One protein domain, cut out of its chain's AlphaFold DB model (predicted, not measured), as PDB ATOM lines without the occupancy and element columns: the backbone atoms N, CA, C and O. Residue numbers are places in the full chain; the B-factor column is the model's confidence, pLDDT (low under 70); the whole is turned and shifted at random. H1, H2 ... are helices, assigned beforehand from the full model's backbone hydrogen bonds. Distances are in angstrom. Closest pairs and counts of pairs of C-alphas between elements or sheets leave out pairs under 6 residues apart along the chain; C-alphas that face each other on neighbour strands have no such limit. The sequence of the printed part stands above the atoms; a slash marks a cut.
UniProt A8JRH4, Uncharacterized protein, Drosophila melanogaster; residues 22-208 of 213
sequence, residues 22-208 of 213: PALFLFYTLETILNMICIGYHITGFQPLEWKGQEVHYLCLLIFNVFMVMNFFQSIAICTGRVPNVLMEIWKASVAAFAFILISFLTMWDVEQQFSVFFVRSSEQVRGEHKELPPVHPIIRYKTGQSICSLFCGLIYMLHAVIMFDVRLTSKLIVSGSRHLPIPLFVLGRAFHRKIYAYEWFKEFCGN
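AT A GLANCE: This is residues 22 to 208 of the 213 residues of an uncharacterized protein of Drosophila melanogaster (UniProt A8JRH4). Four helices run side by side as a long up-and-down bundle, made of a shorter helical hairpin, H1 and H2, and a longer one, H3 and H4, with H1 packing on H4. Two short helices, H5 and H6, sit at the end of the rod where H1 begins, and at the other end residues 123 to 130 stick out. The printed part has 187 residues with six named helices, H1 to H6 in order along the chain, and no named strand; the class is all helix. The whole is loose, with a radius of gyration of the C-alphas of 22.2 A, and a rod spanning 77 by 32 by 31 A.

IN THESE COORDINATES: H1 is residues 22 to 44, 33.1 A long, with C-alpha 22 at (55.477, 51.223, -1.640). H2 is residues 55 to 79, 36.3 A long. H3, the longest helix by residues, is residues 86 to 125, 58.3 A from first to last C-alpha, ending with C-alpha 125 at (-0.578, 39.270, -16.270). H4 is residues 138 to 175, 56.1 A long. H5 is residues 190 to 196, 10.0 A, and H6 is residues 200 to 207, 10.4 A, with C-alpha 207 at (64.991, 55.043, -0.281).

HOW THE PARTS SIT: H1, H2, H3 and H4 form a bundle, up and down, each running against the one before it. The hairpin of H1 and H2 touches at a shallow tilt of 26 degrees, opposite ways; its closest C-alphas, of Thr 32 and Met 68, are 5.2 A apart. H1 touches residues 142 to 160 of H4 alone, at a shallow tilt of 18 degrees, opposite ways, closest at the C-alphas of Tyr 41 and Gln 146, 5.5 A. The hairpin of H3 and H4 touches at a shallow tilt of 24 degrees, closest at the C-alphas of Ala 97 and Gly 154, 4.2 A. H2 and H3 are close but not clearly touching, with the C-alphas of Cys 60 and Ile 103 6.9 A apart; H1 and H3 are apart, as are H2 and H4. H6 is close to H1 but not clearly touching, about perpendicular at 85 degrees, with the C-alphas of Pro 22 and Cys 206 6.7 A apart. H5 touches no helix. Every O i to N i+4 pair is within hydrogen-bond range in H1, H2, H3, H4, H5 and H6.

THE WHOLE: The C-alphas of Gly 128 and Gly 177, the two farthest apart, are 78.2 A from each other. The printed part has no cut. The links H3 to H4, 12 residues, and H4 to H5, 14 residues, are long. The mean pLDDT of the printed part is 80.2; it is under 70 in residues 46 to 53, 114 to 139, 177 to 184 and 207 to 208.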
ATOM      1  N   PRO A  22      56.185  52.416  -2.080       86.37
ATOM      2  CA  PRO A  22      55.477  51.223  -1.640       86.37
ATOM      3  C   PRO A  22      53.966  51.428  -1.505       86.37
ATOM      4  O   PRO A  22      53.220  50.469  -1.694       86.37
ATOM      5  N   ALA A  23      53.494  52.651  -1.236       86.39
ATOM      6  CA  ALA A  23      52.065  52.953  -1.296       86.39
ATOM      7  C   ALA A  23      51.517  52.797  -2.725       86.39
ATOM      8  O   ALA A  23      50.503  52.129  -2.912       86.39
ATOM      9  N   LEU A  24      52.214  53.327  -3.735       89.47
ATOM     10  CA  LEU A  24      51.856  53.152  -5.146       89.47
ATOM     11  C   LEU A  24      51.849  51.676  -5.557       89.47
ATOM     12  O   LEU A  24      50.898  51.215  -6.179       89.47
ATOM     13  N   PHE A  25      52.874  50.916  -5.160       91.16
ATOM     14  CA  PHE A  25      52.924  49.479  -5.427       91.16
ATOM     15  C   PHE A  25      51.719  48.737  -4.830       91.16
ATOM     16  O   PHE A  25      51.121  47.882  -5.489       91.16
ATOM     17  N   LEU A  26      51.327  49.088  -3.598       91.39
ATOM     18  CA  LEU A  26      50.139  48.530  -2.955       91.39
ATOM     19  C   LEU A  26      48.869  48.867  -3.744       91.39
ATOM     20  O   LEU A  26      48.070  47.967  -3.998       91.39
ATOM     21  N   PHE A  27      48.693  50.128  -4.155       93.75
ATOM     22  CA  PHE A  27      47.547  50.537  -4.966       93.75
ATOM     23  C   PHE A  27      47.490  49.783  -6.290       93.75
ATOM     24  O   PHE A  27      46.467  49.171  -6.579       93.75
ATOM     25  N   TYR A  28      48.583  49.724  -7.051       94.41
ATOM     26  CA  TYR A  28      48.590  49.004  -8.326       94.41
ATOM     27  C   TYR A  28      48.291  47.517  -8.159       94.41
ATOM     28  O   TYR A  28      47.551  46.946  -8.960       94.41
ATOM     29  N   THR A  29      48.817  46.890  -7.105       93.86
ATOM     30  CA  THR A  29      48.545  45.479  -6.807       93.86
ATOM     31  C   THR A  29      47.065  45.268  -6.485       93.86
ATOM     32  O   THR A  29      46.428  44.390  -7.069       93.86
ATOM     33  N   LEU A  30      46.496  46.097  -5.603       94.39
ATOM     34  CA  LEU A  30      45.078  46.028  -5.241       94.39
ATOM     35  C   LEU A  30      44.179  46.270  -6.453       94.39
ATOM     36  O   LEU A  30      43.273  45.483  -6.702       94.39
ATOM     37  N   GLU A  31      44.453  47.308  -7.237       95.46
ATOM     38  CA  GLU A  31      43.703  47.621  -8.453       95.46
ATOM     39  C   GLU A  31      43.800  46.496  -9.488       95.46
ATOM     40  O   GLU A  31      42.808  46.162 -10.123       95.46
ATOM     41  N   THR A  32      44.967  45.864  -9.645       95.16
ATOM     42  CA  THR A  32      45.136  44.724 -10.562       95.16
ATOM     43  C   THR A  32      44.283  43.535 -10.118       95.16
ATOM     44  O   THR A  32      43.567  42.956 -10.934       95.16
ATOM     45  N   ILE A  33      44.302  43.200  -8.824       95.10
ATOM     46  CA  ILE A  33      43.473  42.124  -8.255       95.10
ATOM     47  C   ILE A  33      41.989  42.427  -8.450       95.10
ATOM     48  O   ILE A  33      41.228  41.580  -8.914       95.10
ATOM     49  N   LEU A  34      41.581  43.650  -8.139       94.69
ATOM     50  CA  LEU A  34      40.205  44.094  -8.263       94.69
ATOM     51  C   LEU A  34      39.730  44.128  -9.724       94.69
ATOM     52  O   LEU A  34      38.620  43.684 -10.008       94.69
ATOM     53  N   ASN A  35      40.587  44.524 -10.668       94.66
ATOM     54  CA  ASN A  35      40.298  44.436 -12.100       94.66
ATOM     55  C   ASN A  35      40.105  42.987 -12.559       94.66
ATOM     56  O   ASN A  35      39.178  42.714 -13.319       94.66
ATOM     57  N   MET A  36      40.922  42.043 -12.077       94.00
ATOM     58  CA  MET A  36      40.728  40.616 -12.368       94.00
ATOM     59  C   MET A  36      39.375  40.112 -11.848       94.00
ATOM     60  O   MET A  36      38.668  39.397 -12.561       94.00
ATOM     61  N   ILE A  37      38.979  40.527 -10.640       92.90
ATOM     62  CA  ILE A  37      37.672  40.181 -10.062       92.90
ATOM     63  C   ILE A  37      36.535  40.801 -10.891       92.90
ATOM     64  O   ILE A  37      35.585  40.095 -11.233       92.90
ATOM     65  N   CYS A  38      36.645  42.076 -11.280       92.44
ATOM     66  CA  CYS A  38      35.688  42.745 -12.166       92.44
ATOM     67  C   CYS A  38      35.518  42.003 -13.488       92.44
ATOM     68  O   CYS A  38      34.393  41.697 -13.868       92.44
ATOM     69  N   ILE A  39      36.617  41.656 -14.161       92.54
ATOM     70  CA  ILE A  39      36.575  40.877 -15.404       92.54
ATOM     71  C   ILE A  39      35.861  39.540 -15.166       92.54
ATOM     72  O   ILE A  39      34.996  39.170 -15.955       92.54
ATOM     73  N   GLY A  40      36.141  38.850 -14.056       89.80
ATOM     74  CA  GLY A  40      35.460  37.606 -13.687       89.80
ATOM     75  C   GLY A  40      33.940  37.763 -13.535       89.80
ATOM     76  O   GLY A  40      33.176  37.006 -14.139       89.80
ATOM     77  N   TYR A  41      33.477  38.770 -12.787       87.40
ATOM     78  CA  TYR A  41      32.041  39.058 -12.647       87.40
ATOM     79  C   TYR A  41      31.399  39.490 -13.969       87.40
ATOM     80  O   TYR A  41      30.267  39.102 -14.275       87.40
ATOM     81  N   HIS A  42      32.114  40.275 -14.775       87.45
ATOM     82  CA  HIS A  42      31.632  40.739 -16.067       87.45
ATOM     83  C   HIS A  42      31.534  39.600 -17.087       87.45
ATOM     84  O   HIS A  42      30.512  39.499 -17.744       87.45
ATOM     85  N   ILE A  43      32.485  38.669 -17.158       86.81
ATOM     86  CA  ILE A  43      32.380  37.506 -18.056       86.81
ATOM     87  C   ILE A  43      31.260  36.554 -17.608       86.81
ATOM     88  O   ILE A  43      30.429  36.135 -18.415       86.81
ATOM     89  N   THR A  44      31.204  36.217 -16.314       80.80
ATOM     90  CA  THR A  44      30.231  35.235 -15.789       80.80
ATOM     91  C   THR A  44      28.787  35.703 -15.920       80.80
ATOM     92  O   THR A  44      27.918  34.912 -16.280       80.80
ATOM     93  N   GLY A  45      28.513  36.990 -15.701       72.19
ATOM     94  CA  GLY A  45      27.160  37.521 -15.866       72.19
ATOM     95  C   GLY A  45      26.675  37.600 -17.317       72.19
ATOM     96  O   GLY A  45      25.497  37.881 -17.520       72.19
ATOM     97  N   PHE A  46      27.540  37.349 -18.311       69.70
ATOM     98  CA  PHE A  46      27.209  37.453 -19.741       69.70
ATOM     99  C   PHE A  46      27.024  36.126 -20.468       69.70
ATOM    100  O   PHE A  46      26.364  36.113 -21.503       69.70
ATOM    101  N   GLN A  47      27.485  35.008 -19.903       63.25
ATOM    102  CA  GLN A  47      27.177  33.679 -20.442       63.25
ATOM    103  C   GLN A  47      25.677  33.421 -20.726       63.25
ATOM    104  O   GLN A  47      25.405  32.684 -21.671       63.25
ATOM    105  N   PRO A  48      24.701  34.005 -19.993       58.48
ATOM    106  CA  PRO A  48      23.282  33.790 -20.288       58.48
ATOM    107  C   PRO A  48      22.635  34.795 -21.269       58.48
ATOM    108  O   PRO A  48      21.438  34.672 -21.515       58.48
ATOM    109  N   LEU A  49      23.348  35.798 -21.799       58.76
ATOM    110  CA  LEU A  49      22.750  36.875 -22.614       58.76
ATOM    111  C   LEU A  49      22.871  36.611 -24.130       58.76
ATOM    112  O   LEU A  49      23.947  36.290 -24.632       58.76
ATOM    113  N   GLU A  50      21.769  36.793 -24.871       55.50
ATOM    114  CA  GLU A  50      21.754  36.758 -26.341       55.50
ATOM    115  C   GLU A  50      22.643  37.864 -26.946       55.50
ATOM    116  O   GLU A  50      22.860  38.914 -26.347       55.50
ATOM    117  N   TRP A  51      23.155  37.638 -28.162       53.76
ATOM    118  CA  TRP A  51      24.208  38.456 -28.795       53.76
ATOM    119  C   TRP A  51      23.809  39.920 -29.074       53.76
ATOM    120  O   TRP A  51      24.664  40.762 -29.347       53.76
ATOM    121  N   LYS A  52      22.517  40.261 -29.020       55.87
ATOM    122  CA  LYS A  52      22.038  41.616 -29.327       55.87
ATOM    123  C   LYS A  52      22.336  42.578 -28.171       55.87
ATOM    124  O   LYS A  52      21.807  42.419 -27.079       55.87
ATOM    125  N   GLY A  53      23.137  43.613 -28.442       62.79
ATOM    126  CA  GLY A  53      23.445  44.693 -27.490       62.79
ATOM    127  C   GLY A  53      24.745  44.520 -26.691       62.79
ATOM    128  O   GLY A  53      24.969  45.257 -25.734       62.79
ATOM    129  N   GLN A  54      25.618  43.580 -27.075       71.15
ATOM    130  CA  GLN A  54      26.868  43.296 -26.355       71.15
ATOM    131  C   GLN A  54      27.973  44.360 -26.520       71.15
ATOM    132  O   GLN A  54      28.947  44.328 -25.773       71.15
ATOM    133  N   GLU A  55      27.830  45.329 -27.429       77.31
ATOM    134  CA  GLU A  55      28.867  46.336 -27.723       77.31
ATOM    135  C   GLU A  55      29.330  47.110 -26.479       77.31
ATOM    136  O   GLU A  55      30.526  47.220 -26.204       77.31
ATOM    137  N   VAL A  56      28.381  47.583 -25.661       81.01
ATOM    138  CA  VAL A  56      28.689  48.304 -24.412       81.01
ATOM    139  C   VAL A  56      29.445  47.403 -23.439       81.01
ATOM    140  O   VAL A  56      30.329  47.855 -22.719       81.01
ATOM    141  N   HIS A  57      29.144  46.106 -23.435       80.65
ATOM    142  CA  HIS A  57      29.821  45.161 -22.563       80.65
ATOM    143  C   HIS A  57      31.258  44.880 -22.992       80.65
ATOM    144  O   HIS A  57      32.155  44.887 -22.148       80.65
ATOM    145  N   TYR A  58      31.487  44.660 -24.289       85.77
ATOM    146  CA  TYR A  58      32.838  44.513 -24.823       85.77
ATOM    147  C   TYR A  58      33.677  45.755 -24.534       85.77
ATOM    148  O   TYR A  58      34.837  45.624 -24.146       85.77
ATOM    149  N   LEU A  59      33.073  46.944 -24.614       87.36
ATOM    150  CA  LEU A  59      33.722  48.184 -24.207       87.36
ATOM    151  C   LEU A  59      34.087  48.186 -22.710       87.36
ATOM    152  O   LEU A  59      35.220  48.516 -22.370       87.36
ATOM    153  N   CYS A  60      33.189  47.761 -21.814       88.83
ATOM    154  CA  CYS A  60      33.495  47.632 -20.382       88.83
ATOM    155  C   CYS A  60      34.647  46.648 -20.117       88.83
ATOM    156  O   CYS A  60      35.578  46.970 -19.379       88.83
ATOM    157  N   LEU A  61      34.609  45.459 -20.732       91.19
ATOM    158  CA  LEU A  61      35.674  44.458 -20.607       91.19
ATOM    159  C   LEU A  61      37.012  44.985 -21.128       91.19
ATOM    160  O   LEU A  61      38.042  44.770 -20.489       91.19
ATOM    161  N   LEU A  62      36.995  45.698 -22.256       92.21
ATOM    162  CA  LEU A  62      38.177  46.334 -22.824       92.21
ATOM    163  C   LEU A  62      38.763  47.361 -21.852       92.21
ATOM    164  O   LEU A  62      39.967  47.335 -21.607       92.21
ATOM    165  N   ILE A  63      37.928  48.215 -21.251       93.17
ATOM    166  CA  ILE A  63      38.361  49.197 -20.247       93.17
ATOM    167  C   ILE A  63      39.043  48.490 -19.068       93.17
ATOM    168  O   ILE A  63      40.173  48.837 -18.720       93.17
ATOM    169  N   PHE A  64      38.413  47.464 -18.487       93.19
ATOM    170  CA  PHE A  64      39.011  46.718 -17.373       93.19
ATOM    171  C   PHE A  64      40.332  46.052 -17.755       93.19
ATOM    172  O   PHE A  64      41.280  46.073 -16.972       93.19
ATOM    173  N   ASN A  65      40.413  45.485 -18.959       93.26
ATOM    174  CA  ASN A  65      41.620  44.834 -19.445       93.26
ATOM    175  C   ASN A  65      42.765  45.839 -19.635       93.26
ATOM    176  O   ASN A  65      43.864  45.615 -19.131       93.26
ATOM    177  N   VAL A  66      42.492  46.981 -20.271       95.06
ATOM    178  CA  VAL A  66      43.473  48.053 -20.480       95.06
ATOM    179  C   VAL A  66      44.034  48.536 -19.141       95.06
ATOM    180  O   VAL A  66      45.251  48.580 -18.969       95.06
ATOM    181  N   PHE A  67      43.180  48.822 -18.155       95.26
ATOM    182  CA  PHE A  67      43.634  49.248 -16.826       95.26
ATOM    183  C   PHE A  67      44.363  48.150 -16.045       95.26
ATOM    184  O   PHE A  67      45.338  48.447 -15.356       95.26
ATOM    185  N   MET A  68      43.956  46.886 -16.182       94.80
ATOM    186  CA  MET A  68      44.666  45.746 -15.598       94.80
ATOM    187  C   MET A  68      46.092  45.632 -16.150       94.80
ATOM    188  O   MET A  68      47.045  45.593 -15.374       94.80
ATOM    189  N   VAL A  69      46.248  45.662 -17.476       95.24
ATOM    190  CA  VAL A  69      47.557  45.559 -18.136       95.24
ATOM    191  C   VAL A  69      48.438  46.763 -17.798       95.24
ATOM    192  O   VAL A  69      49.611  46.589 -17.461       95.24
ATOM    193  N   MET A  70      47.887  47.981 -17.828       93.42
ATOM    194  CA  MET A  70      48.629  49.186 -17.442       93.42
ATOM    195  C   MET A  70      49.140  49.094 -16.001       93.42
ATOM    196  O   MET A  70      50.331  49.296 -15.764       93.42
ATOM    197  N   ASN A  71      48.280  48.730 -15.049       93.76
ATOM    198  CA  ASN A  71      48.657  48.620 -13.639       93.76
ATOM    199  C   ASN A  71      49.677  47.503 -13.384       93.76
ATOM    200  O   ASN A  71      50.576  47.658 -12.551       93.76
ATOM    201  N   PHE A  72      49.590  46.401 -14.128       92.68
ATOM    202  CA  PHE A  72      50.579  45.331 -14.074       92.68
ATOM    203  C   PHE A  72      51.967  45.833 -14.494       92.68
ATOM    204  O   PHE A  72      52.941  45.681 -13.750       92.68
ATOM    205  N   PHE A  73      52.065  46.520 -15.636       93.78
ATOM    206  CA  PHE A  73      53.333  47.101 -16.083       93.78
ATOM    207  C   PHE A  73      53.841  48.210 -15.161       93.78
ATOM    208  O   PHE A  73      55.048  48.318 -14.957       93.78
ATOM    209  N   GLN A  74      52.957  49.007 -14.561       91.99
ATOM    210  CA  GLN A  74      53.351  50.010 -13.572       91.99
ATOM    211  C   GLN A  74      53.893  49.382 -12.285       91.99
ATOM    212  O   GLN A  74      54.860  49.890 -11.721       91.99
ATOM    213  N   SER A  75      53.330  48.252 -11.852       91.89
ATOM    214  CA  SER A  75      53.858  47.485 -10.717       91.89
ATOM    215  C   SER A  75      55.287  47.021 -10.997       91.89
ATOM    216  O   SER A  75      56.173  47.230 -10.172       91.89
ATOM    217  N   ILE A  76      55.541  46.487 -12.197       91.25
ATOM    218  CA  ILE A  76      56.891  46.109 -12.640       91.25
ATOM    219  C   ILE A  76      57.807  47.338 -12.698       91.25
ATOM    220  O   ILE A  76      58.916  47.292 -12.176       91.25
ATOM    221  N   ALA A  77      57.349  48.441 -13.295       88.74
ATOM    222  CA  ALA A  77      58.134  49.665 -13.442       88.74
ATOM    223  C   ALA A  77      58.544  50.270 -12.090       88.74
ATOM    224  O   ALA A  77      59.666  50.752 -11.939       88.74
ATOM    225  N   ILE A  78      57.657  50.218 -11.093       87.27
ATOM    226  CA  ILE A  78      57.977  50.640  -9.729       87.27
ATOM    227  C   ILE A  78      59.009  49.710  -9.088       87.27
ATOM    228  O   ILE A  78      59.951  50.192  -8.458       87.27
ATOM    229  N   CYS A  79      58.868  48.395  -9.263       86.70
ATOM    230  CA  CYS A  79      59.832  47.425  -8.747       86.70
ATOM    231  C   CYS A  79      61.222  47.575  -9.381       86.70
ATOM    232  O   CYS A  79      62.219  47.347  -8.706       86.70
ATOM    233  N   THR A  80      61.308  48.002 -10.644       85.72
ATOM    234  CA  THR A  80      62.586  48.252 -11.335       85.72
ATOM    235  C   THR A  80      63.183  49.634 -11.053       85.72
ATOM    236  O   THR A  80      64.210  49.989 -11.625       85.72
ATOM    237  N   GLY A  81      62.575  50.422 -10.160       76.78
ATOM    238  CA  GLY A  81      63.122  51.703  -9.707       76.78
ATOM    239  C   GLY A  81      62.842  52.890 -10.629       76.78
ATOM    240  O   GLY A  81      63.417  53.964 -10.419       76.78
ATOM    241  N   ARG A  82      61.951  52.741 -11.622       77.36
ATOM    242  CA  ARG A  82      61.502  53.867 -12.452       77.36
ATOM    243  C   ARG A  82      60.722  54.856 -11.588       77.36
ATOM    244  O   ARG A  82      59.863  54.472 -10.794       77.36
ATOM    245  N   VAL A  83      61.019  56.140 -11.756       73.70
ATOM    246  CA  VAL A  83      60.354  57.211 -11.017       73.70
ATOM    247  C   VAL A  83      58.971  57.476 -11.633       73.70
ATOM    248  O   VAL A  83      58.897  57.761 -12.830       73.70
ATOM    249  N   PRO A  84      57.871  57.347 -10.869       73.24
ATOM    250  CA  PRO A  84      56.532  57.632 -11.368       73.24
ATOM    251  C   PRO A  84      56.311  59.144 -11.471       73.24
ATOM    252  O   PRO A  84      56.628  59.890 -10.547       73.24
ATOM    253  N   ASN A  85      55.719  59.597 -12.576       83.51
ATOM    254  CA  ASN A  85      55.276  60.982 -12.703       83.51
ATOM    255  C   ASN A  85      53.939  61.150 -11.972       83.51
ATOM    256  O   ASN A  85      52.898  60.710 -12.465       83.51
ATOM    257  N   VAL A  86      53.958  61.827 -10.822       83.16
ATOM    258  CA  VAL A  86      52.784  61.991  -9.946       83.16
ATOM    259  C   VAL A  86      51.588  62.597 -10.683       83.16
ATOM    260  O   VAL A  86      50.451  62.194 -10.455       83.16
ATOM    261  N   LEU A  87      51.814  63.547 -11.597       85.56
ATOM    262  CA  LEU A  87      50.720  64.168 -12.346       85.56
ATOM    263  C   LEU A  87      50.037  63.169 -13.288       85.56
ATOM    264  O   LEU A  87      48.810  63.161 -13.383       85.56
ATOM    265  N   MET A  88      50.821  62.329 -13.964       88.49
ATOM    266  CA  MET A  88      50.295  61.286 -14.843       88.49
ATOM    267  C   MET A  88      49.501  60.245 -14.046       88.49
ATOM    268  O   MET A  88      48.433  59.828 -14.492       88.49
ATOM    269  N   GLU A  89      49.969  59.891 -12.846       89.38
ATOM    270  CA  GLU A  89      49.254  58.971 -11.955       89.38
ATOM    271  C   GLU A  89      47.909  59.538 -11.492       89.38
ATOM    272  O   GLU A  89      46.903  58.830 -11.546       89.38
ATOM    273  N   ILE A  90      47.851  60.826 -11.123       91.21
ATOM    274  CA  ILE A  90      46.593  61.491 -10.745       91.21
ATOM    275  C   ILE A  90      45.590  61.429 -11.896       91.21
ATOM    276  O   ILE A  90      44.439  61.041 -11.686       91.21
ATOM    277  N   TRP A  91      46.008  61.791 -13.113       94.41
ATOM    278  CA  TRP A  91      45.124  61.761 -14.279       94.41
ATOM    279  C   TRP A  91      44.640  60.347 -14.590       94.41
ATOM    280  O   TRP A  91      43.439  60.139 -14.741       94.41
ATOM    281  N   LYS A  92      45.545  59.364 -14.620       94.43
ATOM    282  CA  LYS A  92      45.199  57.960 -14.869       94.43
ATOM    283  C   LYS A  92      44.199  57.440 -13.835       94.43
ATOM    284  O   LYS A  92      43.170  56.889 -14.216       94.43
ATOM    285  N   ALA A  93      44.488  57.625 -12.546       95.47
ATOM    286  CA  ALA A  93      43.621  57.169 -11.464       95.47
ATOM    287  C   ALA A  93      42.254  57.873 -11.496       95.47
ATOM    288  O   ALA A  93      41.230  57.228 -11.293       95.47
ATOM    289  N   SER A  94      42.213  59.163 -11.839       95.97
ATOM    290  CA  SER A  94      40.958  59.917 -11.974       95.97
ATOM    291  C   SER A  94      40.103  59.419 -13.143       95.97
ATOM    292  O   SER A  94      38.899  59.220 -12.986       95.97
ATOM    293  N   VAL A  95      40.717  59.174 -14.306       96.81
ATOM    294  CA  VAL A  95      40.024  58.621 -15.483       96.81
ATOM    295  C   VAL A  95      39.497  57.219 -15.184       96.81
ATOM    296  O   VAL A  95      38.349  56.922 -15.511       96.81
ATOM    297  N   ALA A  96      40.294  56.378 -14.520       96.61
ATOM    298  CA  ALA A  96      39.868  55.051 -14.088       96.61
ATOM    299  C   ALA A  96      38.688  55.126 -13.108       96.61
ATOM    300  O   ALA A  96      37.669  54.479 -13.326       96.61
ATOM    301  N   ALA A  97      38.783  55.962 -12.069       97.08
ATOM    302  CA  ALA A  97      37.717  56.145 -11.088       97.08
ATOM    303  C   ALA A  97      36.402  56.544 -11.765       97.08
ATOM    304  O   ALA A  97      35.374  55.904 -11.551       97.08
ATOM    305  N   PHE A  98      36.453  57.553 -12.638       96.94
ATOM    306  CA  PHE A  98      35.287  58.011 -13.384       96.94
ATOM    307  C   PHE A  98      34.704  56.907 -14.273       96.94
ATOM    308  O   PHE A  98      33.505  56.644 -14.210       96.94
ATOM    309  N   ALA A  99      35.542  56.224 -15.060       95.98
ATOM    310  CA  ALA A  99      35.093  55.165 -15.957       95.98
ATOM    311  C   ALA A  99      34.430  54.007 -15.195       95.98
ATOM    312  O   ALA A  99      33.376  53.529 -15.599       95.98
ATOM    313  N   PHE A 100      35.002  53.580 -14.071       96.50
ATOM    314  CA  PHE A 100      34.490  52.448 -13.299       96.50
ATOM    315  C   PHE A 100      33.209  52.799 -12.541       96.50
ATOM    316  O   PHE A 100      32.267  52.010 -12.525       96.50
ATOM    317  N   ILE A 101      33.119  54.005 -11.977       96.70
ATOM    318  CA  ILE A 101      31.874  54.491 -11.369       96.70
ATOM    319  C   ILE A 101      30.775  54.596 -12.435       96.70
ATOM    320  O   ILE A 101      29.648  54.161 -12.204       96.70
ATOM    321  N   LEU A 102      31.103  55.097 -13.631       95.24
ATOM    322  CA  LEU A 102      30.154  55.164 -14.738       95.24
ATOM    323  C   LEU A 102      29.695  53.767 -15.179       95.24
ATOM    324  O   LEU A 102      28.498  53.559 -15.348       95.24
ATOM    325  N   ILE A 103      30.603  52.794 -15.314       93.33
ATOM    326  CA  ILE A 103      30.245  51.399 -15.628       93.33
ATOM    327  C   ILE A 103      29.338  50.815 -14.542       93.33
ATOM    328  O   ILE A 103      28.360  50.135 -14.861       93.33
ATOM    329  N   SER A 104      29.615  51.100 -13.268       94.09
ATOM    330  CA  SER A 104      28.766  50.677 -12.155       94.09
ATOM    331  C   SER A 104      27.343  51.231 -12.274       94.09
ATOM    332  O   SER A 104      26.384  50.459 -12.166       94.09
ATOM    333  N   PHE A 105      27.199  52.527 -12.574       93.26
ATOM    334  CA  PHE A 105      25.897  53.161 -12.787       93.26
ATOM    335  C   PHE A 105      25.186  52.638 -14.029       93.26
ATOM    336  O   PHE A 105      24.005  52.325 -13.947       93.26
ATOM    337  N   LEU A 106      25.885  52.471 -15.153       89.33
ATOM    338  CA  LEU A 106      25.306  51.896 -16.371       89.33
ATOM    339  C   LEU A 106      24.818  50.462 -16.134       89.33
ATOM    340  O   LEU A 106      23.745  50.088 -16.599       89.33
ATOM    341  N   THR A 107      25.576  49.671 -15.372       86.32
ATOM    342  CA  THR A 107      25.197  48.295 -15.030       86.32
ATOM    343  C   THR A 107      23.985  48.266 -14.101       86.32
ATOM    344  O   THR A 107      23.106  47.432 -14.287       86.32
ATOM    345  N   MET A 108      23.904  49.177 -13.126       87.76
ATOM    346  CA  MET A 108      22.735  49.281 -12.246       87.76
ATOM    347  C   MET A 108      21.498  49.790 -12.996       87.76
ATOM    348  O   MET A 108      20.411  49.250 -12.825       87.76
ATOM    349  N   TRP A 109      21.667  50.775 -13.878       83.87
ATOM    350  CA  TRP A 109      20.588  51.287 -14.719       83.87
ATOM    351  C   TRP A 109      19.995  50.186 -15.605       83.87
ATOM    352  O   TRP A 109      18.777  50.067 -15.713       83.87
ATOM    353  N   ASP A 110      20.838  49.327 -16.188       79.37
ATOM    354  CA  ASP A 110      20.388  48.145 -16.937       79.37
ATOM    355  C   ASP A 110      19.567  47.182 -16.055       79.37
ATOM    356  O   ASP A 110      18.541  46.662 -16.495       79.37
ATOM    357  N   VAL A 111      19.949  46.996 -14.782       76.59
ATOM    358  CA  VAL A 111      19.167  46.197 -13.818       76.59
ATOM    359  C   VAL A 111      17.799  46.814 -13.551       76.59
ATOM    360  O   VAL A 111      16.802  46.095 -13.593       76.59
ATOM    361  N   GLU A 112      17.730  48.121 -13.292       76.80
ATOM    362  CA  GLU A 112      16.467  48.817 -13.011       76.80
ATOM    363  C   GLU A 112      15.517  48.784 -14.212       76.80
ATOM    364  O   GLU A 112      14.328  48.493 -14.056       76.80
ATOM    365  N   GLN A 113      16.038  49.006 -15.423       73.98
ATOM    366  CA  GLN A 113      15.246  48.935 -16.651       73.98
ATOM    367  C   GLN A 113      14.686  47.526 -16.864       73.98
ATOM    368  O   GLN A 113      13.483  47.373 -17.082       73.98
ATOM    369  N   GLN A 114      15.509  46.484 -16.713       69.41
ATOM    370  CA  GLN A 114      15.035  45.102 -16.814       69.41
ATOM    371  C   GLN A 114      14.002  44.778 -15.726       69.41
ATOM    372  O   GLN A 114      12.962  44.193 -16.030       69.41
ATOM    373  N   PHE A 115      14.231  45.205 -14.481       65.28
ATOM    374  CA  PHE A 115      13.288  45.010 -13.377       65.28
ATOM    375  C   PHE A 115      11.926  45.665 -13.655       65.28
ATOM    376  O   PHE A 115      10.888  45.032 -13.451       65.28
ATOM    377  N   SER A 116      11.918  46.894 -14.181       60.23
ATOM    378  CA  SER A 116      10.686  47.620 -14.515       60.23
ATOM    379  C   SER A 116       9.861  46.905 -15.589       60.23
ATOM    380  O   SER A 116       8.647  46.768 -15.442       60.23
ATOM    381  N   VAL A 117      10.511  46.348 -16.617       57.84
ATOM    382  CA  VAL A 117       9.846  45.572 -17.674       57.84
ATOM    383  C   VAL A 117       9.227  44.296 -17.104       57.84
ATOM    384  O   VAL A 117       8.095  43.955 -17.452       57.84
ATOM    385  N   PHE A 118       9.924  43.607 -16.196       58.93
ATOM    386  CA  PHE A 118       9.378  42.420 -15.539       58.93
ATOM    387  C   PHE A 118       8.179  42.748 -14.642       58.93
ATOM    388  O   PHE A 118       7.204  41.997 -14.661       58.93
ATOM    389  N   PHE A 119       8.214  43.859 -13.899       62.17
ATOM    390  CA  PHE A 119       7.117  44.251 -13.010       62.17
ATOM    391  C   PHE A 119       5.890  44.787 -13.767       62.17
ATOM    392  O   PHE A 119       4.758  44.476 -13.411       62.17
ATOM    393  N   VAL A 120       6.084  45.544 -14.853       59.58
ATOM    394  CA  VAL A 120       4.965  45.992 -15.704       59.58
ATOM    395  C   VAL A 120       4.312  44.792 -16.389       59.58
ATOM    396  O   VAL A 120       3.095  44.628 -16.300       59.58
ATOM    397  N   ARG A 121       5.110  43.890 -16.979       55.70
ATOM    398  CA  ARG A 121       4.596  42.677 -17.631       55.70
ATOM    399  C   ARG A 121       3.909  41.732 -16.643       55.70
ATOM    400  O   ARG A 121       2.910  41.113 -16.997       55.70
ATOM    401  N   SER A 122       4.405  41.633 -15.407       53.24
ATOM    402  CA  SER A 122       3.722  40.862 -14.367       53.24
ATOM    403  C   SER A 122       2.412  41.527 -13.952       53.24
ATOM    404  O   SER A 122       1.415  40.826 -13.852       53.24
ATOM    405  N   SER A 123       2.357  42.855 -13.803       52.20
ATOM    406  CA  SER A 123       1.124  43.565 -13.432       52.20
ATOM    407  C   SER A 123      -0.009  43.389 -14.453       52.20
ATOM    408  O   SER A 123      -1.157  43.180 -14.057       52.20
ATOM    409  N   GLU A 124       0.304  43.369 -15.754       51.99
ATOM    410  CA  GLU A 124      -0.684  43.073 -16.801       51.99
ATOM    411  C   GLU A 124      -1.156  41.615 -16.741       51.99
ATOM    412  O   GLU A 124      -2.337  41.327 -16.948       51.99
ATOM    413  N   GLN A 125      -0.259  40.691 -16.391       49.91
ATOM    414  CA  GLN A 125      -0.578  39.270 -16.270       49.91
ATOM    415  C   GLN A 125      -1.317  38.926 -14.958       49.91
ATOM    416  O   GLN A 125      -2.074  37.955 -14.906       49.91
ATOM    417  N   VAL A 126      -1.182  39.759 -13.918       48.08
ATOM    418  CA  VAL A 126      -1.825  39.618 -12.595       48.08
ATOM    419  C   VAL A 126      -3.335  39.888 -12.629       48.08
ATOM    420  O   VAL A 126      -4.038  39.533 -11.685       48.08
ATOM    421  N   ARG A 127      -3.899  40.395 -13.736       52.36
ATOM    422  CA  ARG A 127      -5.366  40.454 -13.873       52.36
ATOM    423  C   ARG A 127      -6.022  39.059 -13.959       52.36
ATOM    424  O   ARG A 127      -7.240  38.978 -13.837       52.36
ATOM    425  N   GLY A 128      -5.253  37.979 -14.151       47.78
ATOM    426  CA  GLY A 128      -5.797  36.634 -14.388       47.78
ATOM    427  C   GLY A 128      -5.570  35.574 -13.307       47.78
ATOM    428  O   GLY A 128      -6.460  34.765 -13.080       47.78
ATOM    429  N   GLU A 129      -4.420  35.521 -12.637       43.27
ATOM    430  CA  GLU A 129      -4.121  34.402 -11.733       43.27
ATOM    431  C   GLU A 129      -2.983  34.771 -10.780       43.27
ATOM    432  O   GLU A 129      -1.959  35.312 -11.197       43.27
ATOM    433  N   HIS A 130      -3.163  34.460  -9.498       41.27
ATOM    434  CA  HIS A 130      -2.184  34.615  -8.422       41.27
ATOM    435  C   HIS A 130      -1.008  33.638  -8.636       41.27
ATOM    436  O   HIS A 130      -0.877  32.633  -7.946       41.27
ATOM    437  N   LYS A 131      -0.163  33.881  -9.642       40.88
ATOM    438  CA  LYS A 131       1.115  33.177  -9.779       40.88
ATOM    439  C   LYS A 131       2.152  33.904  -8.942       40.88
ATOM    440  O   LYS A 131       2.429  35.080  -9.174       40.88
ATOM    441  N   GLU A 132       2.667  33.183  -7.948       44.19
ATOM    442  CA  GLU A 132       3.803  33.556  -7.110       44.19
ATOM    443  C   GLU A 132       4.866  34.281  -7.940       44.19
ATOM    444  O   GLU A 132       5.159  33.873  -9.070       44.19
ATOM    445  N   LEU A 133       5.398  35.384  -7.393       45.05
ATOM    446  CA  LEU A 133       6.402  36.210  -8.057       45.05
ATOM    447  C   LEU A 133       7.470  35.295  -8.679       45.05
ATOM    448  O   LEU A 133       8.030  34.468  -7.952       45.05
ATOM    449  N   PRO A 134       7.770  35.412  -9.989       49.19
ATOM    450  CA  PRO A 134       8.807  34.589 -10.586       49.19
ATOM    451  C   PRO A 134      10.105  34.806  -9.796       49.19
ATOM    452  O   PRO A 134      10.438  35.958  -9.484       49.19
ATOM    453  N   PRO A 135      10.816  33.728  -9.421       49.63
ATOM    454  CA  PRO A 135      12.013  33.832  -8.600       49.63
ATOM    455  C   PRO A 135      12.989  34.792  -9.273       49.63
ATOM    456  O   PRO A 135      13.210  34.694 -10.482       49.63
ATOM    457  N   VAL A 136      13.527  35.733  -8.486       55.00
ATOM    458  CA  VAL A 136      14.503  36.751  -8.901       55.00
ATOM    459  C   VAL A 136      15.476  36.121  -9.892       55.00
ATOM    460  O   VAL A 136      16.273  35.259  -9.516       55.00
ATOM    461  N   HIS A 137      15.353  36.489 -11.171       58.08
ATOM    462  CA  HIS A 137      16.085  35.813 -12.233       58.08
ATOM    463  C   HIS A 137      17.592  35.874 -11.913       58.08
ATOM    464  O   HIS A 137      18.072  36.956 -11.559       58.08
ATOM    465  N   PRO A 138      18.365  34.773 -12.032       62.86
ATOM    466  CA  PRO A 138      19.778  34.725 -11.633       62.86
ATOM    467  C   PRO A 138      20.626  35.875 -12.201       62.86
ATOM    468  O   PRO A 138      21.562  36.339 -11.552       62.86
ATOM    469  N   ILE A 139      20.246  36.384 -13.379       67.53
ATOM    470  CA  ILE A 139      20.844  37.557 -14.037       67.53
ATOM    471  C   ILE A 139      20.893  38.786 -13.113       67.53
ATOM    472  O   ILE A 139      21.926  39.450 -13.072       67.53
ATOM    473  N   ILE A 140      19.846  39.065 -12.323       70.50
ATOM    474  CA  ILE A 140      19.809  40.232 -11.419       70.50
ATOM    475  C   ILE A 140      20.935  40.141 -10.386       70.50
ATOM    476  O   ILE A 140      21.611  41.135 -10.116       70.50
ATOM    477  N   ARG A 141      21.200  38.942  -9.853       74.75
ATOM    478  CA  ARG A 141      22.279  38.725  -8.881       74.75
ATOM    479  C   ARG A 141      23.652  38.966  -9.512       74.75
ATOM    480  O   ARG A 141      24.491  39.615  -8.891       74.75
ATOM    481  N   TYR A 142      23.874  38.488 -10.737       80.49
ATOM    482  CA  TYR A 142      25.133  38.721 -11.452       80.49
ATOM    483  C   TYR A 142      25.343  40.198 -11.784       80.49
ATOM    484  O   TYR A 142      26.420  40.725 -11.526       80.49
ATOM    485  N   LYS A 143      24.318  40.884 -12.293       80.91
ATOM    486  CA  LYS A 143      24.391  42.307 -12.650       80.91
ATOM    487  C   LYS A 143      24.573  43.208 -11.427       80.91
ATOM    488  O   LYS A 143      25.389  44.124 -11.450       80.91
ATOM    489  N   THR A 144      23.895  42.893 -10.324       84.74
ATOM    490  CA  THR A 144      24.131  43.563  -9.034       84.74
ATOM    491  C   THR A 144      25.576  43.353  -8.573       84.74
ATOM    492  O   THR A 144      26.249  44.308  -8.193       84.74
ATOM    493  N   GLY A 145      26.092  42.122  -8.670       87.11
ATOM    494  CA  GLY A 145      27.489  41.809  -8.357       87.11
ATOM    495  C   GLY A 145      28.494  42.573  -9.228       87.11
ATOM    496  O   GLY A 145      29.457  43.124  -8.699       87.11
ATOM    497  N   GLN A 146      28.239  42.673 -10.537       89.60
ATOM    498  CA  GLN A 146      29.033  43.473 -11.478       89.60
ATOM    499  C   GLN A 146      29.067  44.951 -11.069       89.60
ATOM    500  O   GLN A 146      30.145  45.534 -10.959       89.60
ATOM    501  N   SER A 147      27.901  45.536 -10.775       91.96
ATOM    502  CA  SER A 147      27.794  46.939 -10.366       91.96
ATOM    503  C   SER A 147      28.543  47.218  -9.057       91.96
ATOM    504  O   SER A 147      29.342  48.155  -9.008       91.96
ATOM    505  N   ILE A 148      28.364  46.380  -8.027       93.25
ATOM    506  CA  ILE A 148      29.048  46.530  -6.731       93.25
ATOM    507  C   ILE A 148      30.564  46.382  -6.890       93.25
ATOM    508  O   ILE A 148      31.325  47.189  -6.353       93.25
ATOM    509  N   CYS A 149      31.018  45.372  -7.633       94.17
ATOM    510  CA  CYS A 149      32.443  45.132  -7.843       94.17
ATOM    511  C   CYS A 149      33.102  46.297  -8.596       94.17
ATOM    512  O   CYS A 149      34.155  46.788  -8.183       94.17
ATOM    513  N   SER A 150      32.456  46.784  -9.661       94.94
ATOM    514  CA  SER A 150      32.929  47.929 -10.440       94.94
ATOM    515  C   SER A 150      32.957  49.214  -9.605       94.94
ATOM    516  O   SER A 150      33.940  49.954  -9.657       94.94
ATOM    517  N   LEU A 151      31.952  49.425  -8.744       96.48
ATOM    518  CA  LEU A 151      31.922  50.554  -7.814       96.48
ATOM    519  C   LEU A 151      33.099  50.508  -6.842       96.48
ATOM    520  O   LEU A 151      33.798  51.502  -6.674       96.48
ATOM    521  N   PHE A 152      33.343  49.351  -6.224       96.11
ATOM    522  CA  PHE A 152      34.440  49.190  -5.271       96.11
ATOM    523  C   PHE A 152      35.801  49.474  -5.920       96.11
ATOM    524  O   PHE A 152      36.620  50.191  -5.348       96.11
ATOM    525  N   CYS A 153      36.015  48.999  -7.149       96.09
ATOM    526  CA  CYS A 153      37.204  49.339  -7.933       96.09
ATOM    527  C   CYS A 153      37.311  50.845  -8.195       96.09
ATOM    528  O   CYS A 153      38.368  51.432  -7.973       96.09
ATOM    529  N   GLY A 154      36.216  51.479  -8.623       96.92
ATOM    530  CA  GLY A 154      36.167  52.920  -8.862       96.92
ATOM    531  C   GLY A 154      36.500  53.737  -7.611       96.92
ATOM    532  O   GLY A 154      37.254  54.703  -7.692       96.92
ATOM    533  N   LEU A 155      36.025  53.307  -6.439       97.60
ATOM    534  CA  LEU A 155      36.349  53.934  -5.155       97.60
ATOM    535  C   LEU A 155      37.823  53.769  -4.769       97.60
ATOM    536  O   LEU A 155      38.409  54.706  -4.230       97.60
ATOM    537  N   ILE A 156      38.442  52.622  -5.058       96.26
ATOM    538  CA  ILE A 156      39.879  52.417  -4.823       96.26
ATOM    539  C   ILE A 156      40.718  53.312  -5.741       96.26
ATOM    540  O   ILE A 156      41.635  53.972  -5.254       96.26
ATOM    541  N   TYR A 157      40.363  53.425  -7.024       97.00
ATOM    542  CA  TYR A 157      41.002  54.383  -7.934       97.00
ATOM    543  C   TYR A 157      40.803  55.835  -7.479       97.00
ATOM    544  O   TYR A 157      41.726  56.645  -7.555       97.00
ATOM    545  N   MET A 158      39.620  56.174  -6.962       96.78
ATOM    546  CA  MET A 158      39.348  57.504  -6.417       96.78
ATOM    547  C   MET A 158      40.218  57.785  -5.186       96.78
ATOM    548  O   MET A 158      40.827  58.849  -5.092       96.78
ATOM    549  N   LEU A 159      40.327  56.823  -4.265       95.33
ATOM    550  CA  LEU A 159      41.198  56.915  -3.095       95.33
ATOM    551  C   LEU A 159      42.661  57.109  -3.509       95.33
ATOM    552  O   LEU A 159      43.352  57.962  -2.953       95.33
ATOM    553  N   HIS A 160      43.116  56.360  -4.512       94.10
ATOM    554  CA  HIS A 160      44.452  56.505  -5.072       94.10
ATOM    555  C   HIS A 160      44.679  57.918  -5.636       94.10
ATOM    556  O   HIS A 160      45.661  58.574  -5.281       94.10
ATOM    557  N   ALA A 161      43.748  58.432  -6.445       94.46
ATOM    558  CA  ALA A 161      43.835  59.778  -7.007       94.46
ATOM    559  C   ALA A 161      43.908  60.860  -5.916       94.46
ATOM    560  O   ALA A 161      44.753  61.753  -5.993       94.46
ATOM    561  N   VAL A 162      43.072  60.757  -4.877       93.66
ATOM    562  CA  VAL A 162      43.053  61.701  -3.747       93.66
ATOM    563  C   VAL A 162      44.375  61.683  -2.986       93.66
ATOM    564  O   VAL A 162      44.929  62.744  -2.707       93.66
ATOM    565  N   ILE A 163      44.924  60.502  -2.693       89.31
ATOM    566  CA  ILE A 163      46.206  60.391  -1.987       89.31
ATOM    567  C   ILE A 163      47.349  60.963  -2.833       89.31
ATOM    568  O   ILE A 163      48.196  61.683  -2.310       89.31
ATOM    569  N   MET A 164      47.379  60.707  -4.144       88.49
ATOM    570  CA  MET A 164      48.406  61.291  -5.019       88.49
ATOM    571  C   MET A 164      48.267  62.806  -5.158       88.49
ATOM    572  O   MET A 164      49.271  63.524  -5.188       88.49
ATOM    573  N   PHE A 165      47.035  63.309  -5.204       88.50
ATOM    574  CA  PHE A 165      46.772  64.740  -5.188       88.50
ATOM    575  C   PHE A 165      47.294  65.387  -3.900       88.50
ATOM    576  O   PHE A 165      47.978  66.409  -3.965       88.50
ATOM    577  N   ASP A 166      47.043  64.764  -2.751       86.66
ATOM    578  CA  ASP A 166      47.505  65.231  -1.444       86.66
ATOM    579  C   ASP A 166      49.040  65.225  -1.323       86.66
ATOM    580  O   ASP A 166      49.648  66.210  -0.896       86.66
ATOM    581  N   VAL A 167      49.701  64.171  -1.817       82.85
ATOM    582  CA  VAL A 167      51.173  64.104  -1.911       82.85
ATOM    583  C   VAL A 167      51.724  65.238  -2.768       82.85
ATOM    584  O   VAL A 167      52.687  65.908  -2.377       82.85
ATOM    585  N   ARG A 168      51.114  65.490  -3.931       82.20
ATOM    586  CA  ARG A 168      51.525  66.568  -4.837       82.20
ATOM    587  C   ARG A 168      51.343  67.937  -4.195       82.20
ATOM    588  O   ARG A 168      52.231  68.785  -4.301       82.20
ATOM    589  N   LEU A 169      50.202  68.158  -3.547       81.08
ATOM    590  CA  LEU A 169      49.894  69.402  -2.855       81.08
ATOM    591  C   LEU A 169      50.914  69.646  -1.737       81.08
ATOM    592  O   LEU A 169      51.603  70.665  -1.752       81.08
ATOM    593  N   THR A 170      51.093  68.671  -0.848       78.35
ATOM    594  CA  THR A 170      52.040  68.734   0.272       78.35
ATOM    595  C   THR A 170      53.471  68.999  -0.199       78.35
ATOM    596  O   THR A 170      54.157  69.856   0.355       78.35
ATOM    597  N   SER A 171      53.914  68.342  -1.273       76.36
ATOM    598  CA  SER A 171      55.256  68.554  -1.831       76.36
ATOM    599  C   SER A 171      55.452  69.986  -2.336       76.36
ATOM    600  O   SER A 171      56.471  70.608  -2.041       76.36
ATOM    601  N   LYS A 172      54.458  70.564  -3.026       75.53
ATOM    602  CA  LYS A 172      54.503  71.973  -3.458       75.53
ATOM    603  C   LYS A 172      54.534  72.946  -2.278       75.53
ATOM    604  O   LYS A 172      55.256  73.941  -2.329       75.53
ATOM    605  N   LEU A 173      53.783  72.662  -1.213       72.82
ATOM    606  CA  LEU A 173      53.783  73.467   0.012       72.82
ATOM    607  C   LEU A 173      55.154  73.455   0.703       72.82
ATOM    608  O   LEU A 173      55.631  74.518   1.104       72.82
ATOM    609  N   ILE A 174      55.820  72.300   0.776       70.75
ATOM    610  CA  ILE A 174      57.182  72.189   1.323       70.75
ATOM    611  C   ILE A 174      58.170  73.013   0.487       70.75
ATOM    612  O   ILE A 174      58.937  73.798   1.044       70.75
ATOM    613  N   VAL A 175      58.108  72.907  -0.847       71.46
ATOM    614  CA  VAL A 175      58.966  73.691  -1.760       71.46
ATOM    615  C   VAL A 175      58.719  75.198  -1.622       71.46
ATOM    616  O   VAL A 175      59.662  75.980  -1.684       71.46
ATOM    617  N   SER A 176      57.479  75.621  -1.360       74.66
ATOM    618  CA  SER A 176      57.141  77.034  -1.122       74.66
ATOM    619  C   SER A 176      57.652  77.602   0.215       74.66
ATOM    620  O   SER A 176      57.396  78.763   0.523       74.66
ATOM    621  N   GLY A 177      58.348  76.802   1.033       64.76
ATOM    622  CA  GLY A 177      58.865  77.223   2.339       64.76
ATOM    623  C   GLY A 177      57.812  77.242   3.450       64.76
ATOM    624  O   GLY A 177      58.075  77.725   4.554       64.76
ATOM    625  N   SER A 178      56.619  76.704   3.192       60.50
ATOM    626  CA  SER A 178      55.595  76.570   4.222       60.50
ATOM    627  C   SER A 178      56.013  75.472   5.209       60.50
ATOM    628  O   SER A 178      56.306  74.356   4.791       60.50
ATOM    629  N   ARG A 179      55.999  75.741   6.527       58.39
ATOM    630  CA  ARG A 179      56.336  74.763   7.597       58.39
ATOM    631  C   ARG A 179      55.305  73.627   7.762       58.39
ATOM    632  O   ARG A 179      55.101  73.133   8.870       58.39
ATOM    633  N   HIS A 180      54.614  73.235   6.698       54.80
ATOM    634  CA  HIS A 180      53.709  72.094   6.740       54.80
ATOM    635  C   HIS A 180      54.547  70.818   6.824       54.80
ATOM    636  O   HIS A 180      55.436  70.599   6.001       54.80
ATOM    637  N   LEU A 181      54.300  70.005   7.856       55.25
ATOM    638  CA  LEU A 181      54.957  68.710   7.987       55.25
ATOM    639  C   LEU A 181      54.502  67.795   6.838       55.25
ATOM    640  O   LEU A 181      53.310  67.787   6.525       55.25
ATOM    641  N   PRO A 182      55.413  67.015   6.228       60.15
ATOM    642  CA  PRO A 182      55.032  66.020   5.237       60.15
ATOM    643  C   PRO A 182      54.036  65.034   5.852       60.15
ATOM    644  O   PRO A 182      54.219  64.578   6.983       60.15
ATOM    645  N   ILE A 183      52.975  64.706   5.113       63.33
ATOM    646  CA  ILE A 183      52.006  63.697   5.536       63.33
ATOM    647  C   ILE A 183      52.699  62.331   5.444       63.33
ATOM    648  O   ILE A 183      53.096  61.920   4.350       63.33
ATOM    649  N   PRO A 184      52.884  61.617   6.568       65.78
ATOM    650  CA  PRO A 184      53.551  60.328   6.553       65.78
ATOM    651  C   PRO A 184      52.626  59.283   5.927       65.78
ATOM    652  O   PRO A 184      51.581  58.927   6.478       65.78
ATOM    653  N   LEU A 185      53.026  58.752   4.780       72.21
ATOM    654  CA  LEU A 185      52.354  57.607   4.183       72.21
ATOM    655  C   LEU A 185      52.799  56.328   4.885       72.21
ATOM    656  O   LEU A 185      53.986  56.063   5.041       72.21
ATOM    657  N   PHE A 186      51.830  55.511   5.291       77.62
ATOM    658  CA  PHE A 186      52.089  54.201   5.873       77.62
ATOM    659  C   PHE A 186      51.432  53.116   5.031       77.62
ATOM    660  O   PHE A 186      50.236  53.158   4.751       77.62
ATOM    661  N   VAL A 187      52.209  52.095   4.690       77.11
ATOM    662  CA  VAL A 187      51.727  50.914   3.965       77.11
ATOM    663  C   VAL A 187      50.910  50.059   4.926       77.11
ATOM    664  O   VAL A 187      51.460  49.573   5.913       77.11
ATOM    665  N   LEU A 188      49.610  49.896   4.658       80.01
ATOM    666  CA  LEU A 188      48.670  49.145   5.509       80.01
ATOM    667  C   LEU A 188      48.656  49.607   6.985       80.01
ATOM    668  O   LEU A 188      48.319  48.848   7.893       80.01
ATOM    669  N   GLY A 189      49.021  50.869   7.232       81.17
ATOM    670  CA  GLY A 189      49.064  51.471   8.563       81.17
ATOM    671  C   GLY A 189      50.425  51.400   9.267       81.17
ATOM    672  O   GLY A 189      51.344  50.673   8.890       81.17
ATOM    673  N   ARG A 190      50.566  52.201  10.333       78.36
ATOM    674  CA  ARG A 190      51.853  52.461  11.006       78.36
ATOM    675  C   ARG A 190      52.516  51.202  11.569       78.36
ATOM    676  O   ARG A 190      53.728  51.046  11.455       78.36
ATOM    677  N   ALA A 191      51.741  50.311  12.186       80.07
ATOM    678  CA  ALA A 191      52.279  49.102  12.811       80.07
ATOM    679  C   ALA A 191      52.880  48.140  11.775       80.07
ATOM    680  O   ALA A 191      53.985  47.632  11.973       80.07
ATOM    681  N   PHE A 192      52.172  47.937  10.662       81.74
ATOM    682  CA  PHE A 192      52.619  47.073   9.578       81.74
ATOM    683  C   PHE A 192      53.825  47.670   8.859       81.74
ATOM    684  O   PHE A 192      54.848  47.000   8.726       81.74
ATOM    685  N   HIS A 193      53.757  48.959   8.511       83.20
ATOM    686  CA  HIS A 193      54.876  49.664   7.898       83.20
ATOM    687  C   HIS A 193      56.138  49.584   8.766       83.20
ATOM    688  O   HIS A 193      57.190  49.203   8.269       83.20
ATOM    689  N   ARG A 194      56.039  49.842  10.080       81.21
ATOM    690  CA  ARG A 194      57.185  49.734  10.999       81.21
ATOM    691  C   ARG A 194      57.767  48.321  11.042       81.21
ATOM    692  O   ARG A 194      58.979  48.168  11.124       81.21
ATOM    693  N   LYS A 195      56.914  47.293  10.997       86.38
ATOM    694  CA  LYS A 195      57.362  45.897  10.987       86.38
ATOM    695  C   LYS A 195      58.126  45.565   9.706       86.38
ATOM    696  O   LYS A 195      59.168  44.928   9.789       86.38
ATOM    697  N   ILE A 196      57.645  46.012   8.544       85.52
ATOM    698  CA  ILE A 196      58.345  45.768   7.276       85.52
ATOM    699  C   ILE A 196      59.609  46.629   7.159       85.52
ATOM    700  O   ILE A 196      60.626  46.157   6.664       85.52
ATOM    701  N   TYR A 197      59.604  47.846   7.704       83.92
ATOM    702  CA  TYR A 197      60.781  48.718   7.741       83.92
ATOM    703  C   TYR A 197      61.960  48.139   8.535       83.92
ATOM    704  O   TYR A 197      63.073  48.643   8.435       83.92
ATOM    705  N   ALA A 198      61.765  47.053   9.289       85.80
ATOM    706  CA  ALA A 198      62.870  46.302   9.877       85.80
ATOM    707  C   ALA A 198      63.746  45.593   8.824       85.80
ATOM    708  O   ALA A 198      64.927  45.373   9.085       85.80
ATOM    709  N   TYR A 199      63.207  45.265   7.645       87.30
ATOM    710  CA  TYR A 199      63.925  44.543   6.594       87.30
ATOM    711  C   TYR A 199      64.672  45.489   5.642       87.30
ATOM    712  O   TYR A 199      64.118  46.484   5.175       87.30
ATOM    713  N   GLU A 200      65.922  45.152   5.310       86.08
ATOM    714  CA  GLU A 200      66.798  45.980   4.462       86.08
ATOM    715  C   GLU A 200      66.229  46.218   3.064       86.08
ATOM    716  O   GLU A 200      66.182  47.363   2.619       86.08
ATOM    717  N   TRP A 201      65.694  45.173   2.425       86.04
ATOM    718  CA  TRP A 201      65.095  45.278   1.092       86.04
ATOM    719  C   TRP A 201      63.966  46.319   1.037       86.04
ATOM    720  O   TRP A 201      63.801  47.008   0.034       86.04
ATOM    721  N   PHE A 202      63.194  46.481   2.117       85.38
ATOM    722  CA  PHE A 202      62.109  47.460   2.154       85.38
ATOM    723  C   PHE A 202      62.618  48.874   2.417       85.38
ATOM    724  O   PHE A 202      62.070  49.830   1.867       85.38
ATOM    725  N   LYS A 203      63.677  49.024   3.223       81.85
ATOM    726  CA  LYS A 203      64.353  50.319   3.394       81.85
ATOM    727  C   LYS A 203      64.918  50.803   2.063       81.85
ATOM    728  O   LYS A 203      64.697  51.954   1.701       81.85
ATOM    729  N   GLU A 204      65.571  49.915   1.317       81.69
ATOM    730  CA  GLU A 204      66.064  50.203  -0.030       81.69
ATOM    731  C   GLU A 204      64.912  50.564  -0.976       81.69
ATOM    732  O   GLU A 204      64.969  51.567  -1.687       81.69
ATOM    733  N   PHE A 205      63.810  49.812  -0.924       81.14
ATOM    734  CA  PHE A 205      62.632  50.098  -1.737       81.14
ATOM    735  C   PHE A 205      62.004  51.468  -1.428       81.14
ATOM    736  O   PHE A 205      61.529  52.131  -2.348       81.14
ATOM    737  N   CYS A 206      62.038  51.921  -0.171       78.61
ATOM    738  CA  CYS A 206      61.597  53.266   0.217       78.61
ATOM    739  C   CYS A 206      62.607  54.366  -0.162       78.61
ATOM    740  O   CYS A 206      62.204  55.493  -0.438       78.61
ATOM    741  N   GLY A 207      63.909  54.066  -0.120       66.46
ATOM    742  CA  GLY A 207      64.991  55.043  -0.281       66.46
ATOM    743  C   GLY A 207      65.447  55.275  -1.723       66.46
ATOM    744  O   GLY A 207      65.974  56.345  -2.025       66.46
ATOM    745  N   ASN A 208      65.245  54.307  -2.622       53.09
ATOM    746  CA  ASN A 208      65.718  54.412  -3.999       53.09
ATOM    747  C   ASN A 208      64.926  55.480  -4.765       53.09
ATOM    748  O   ASN A 208      63.856  55.201  -5.289       53.09
TER     749      ASN A 208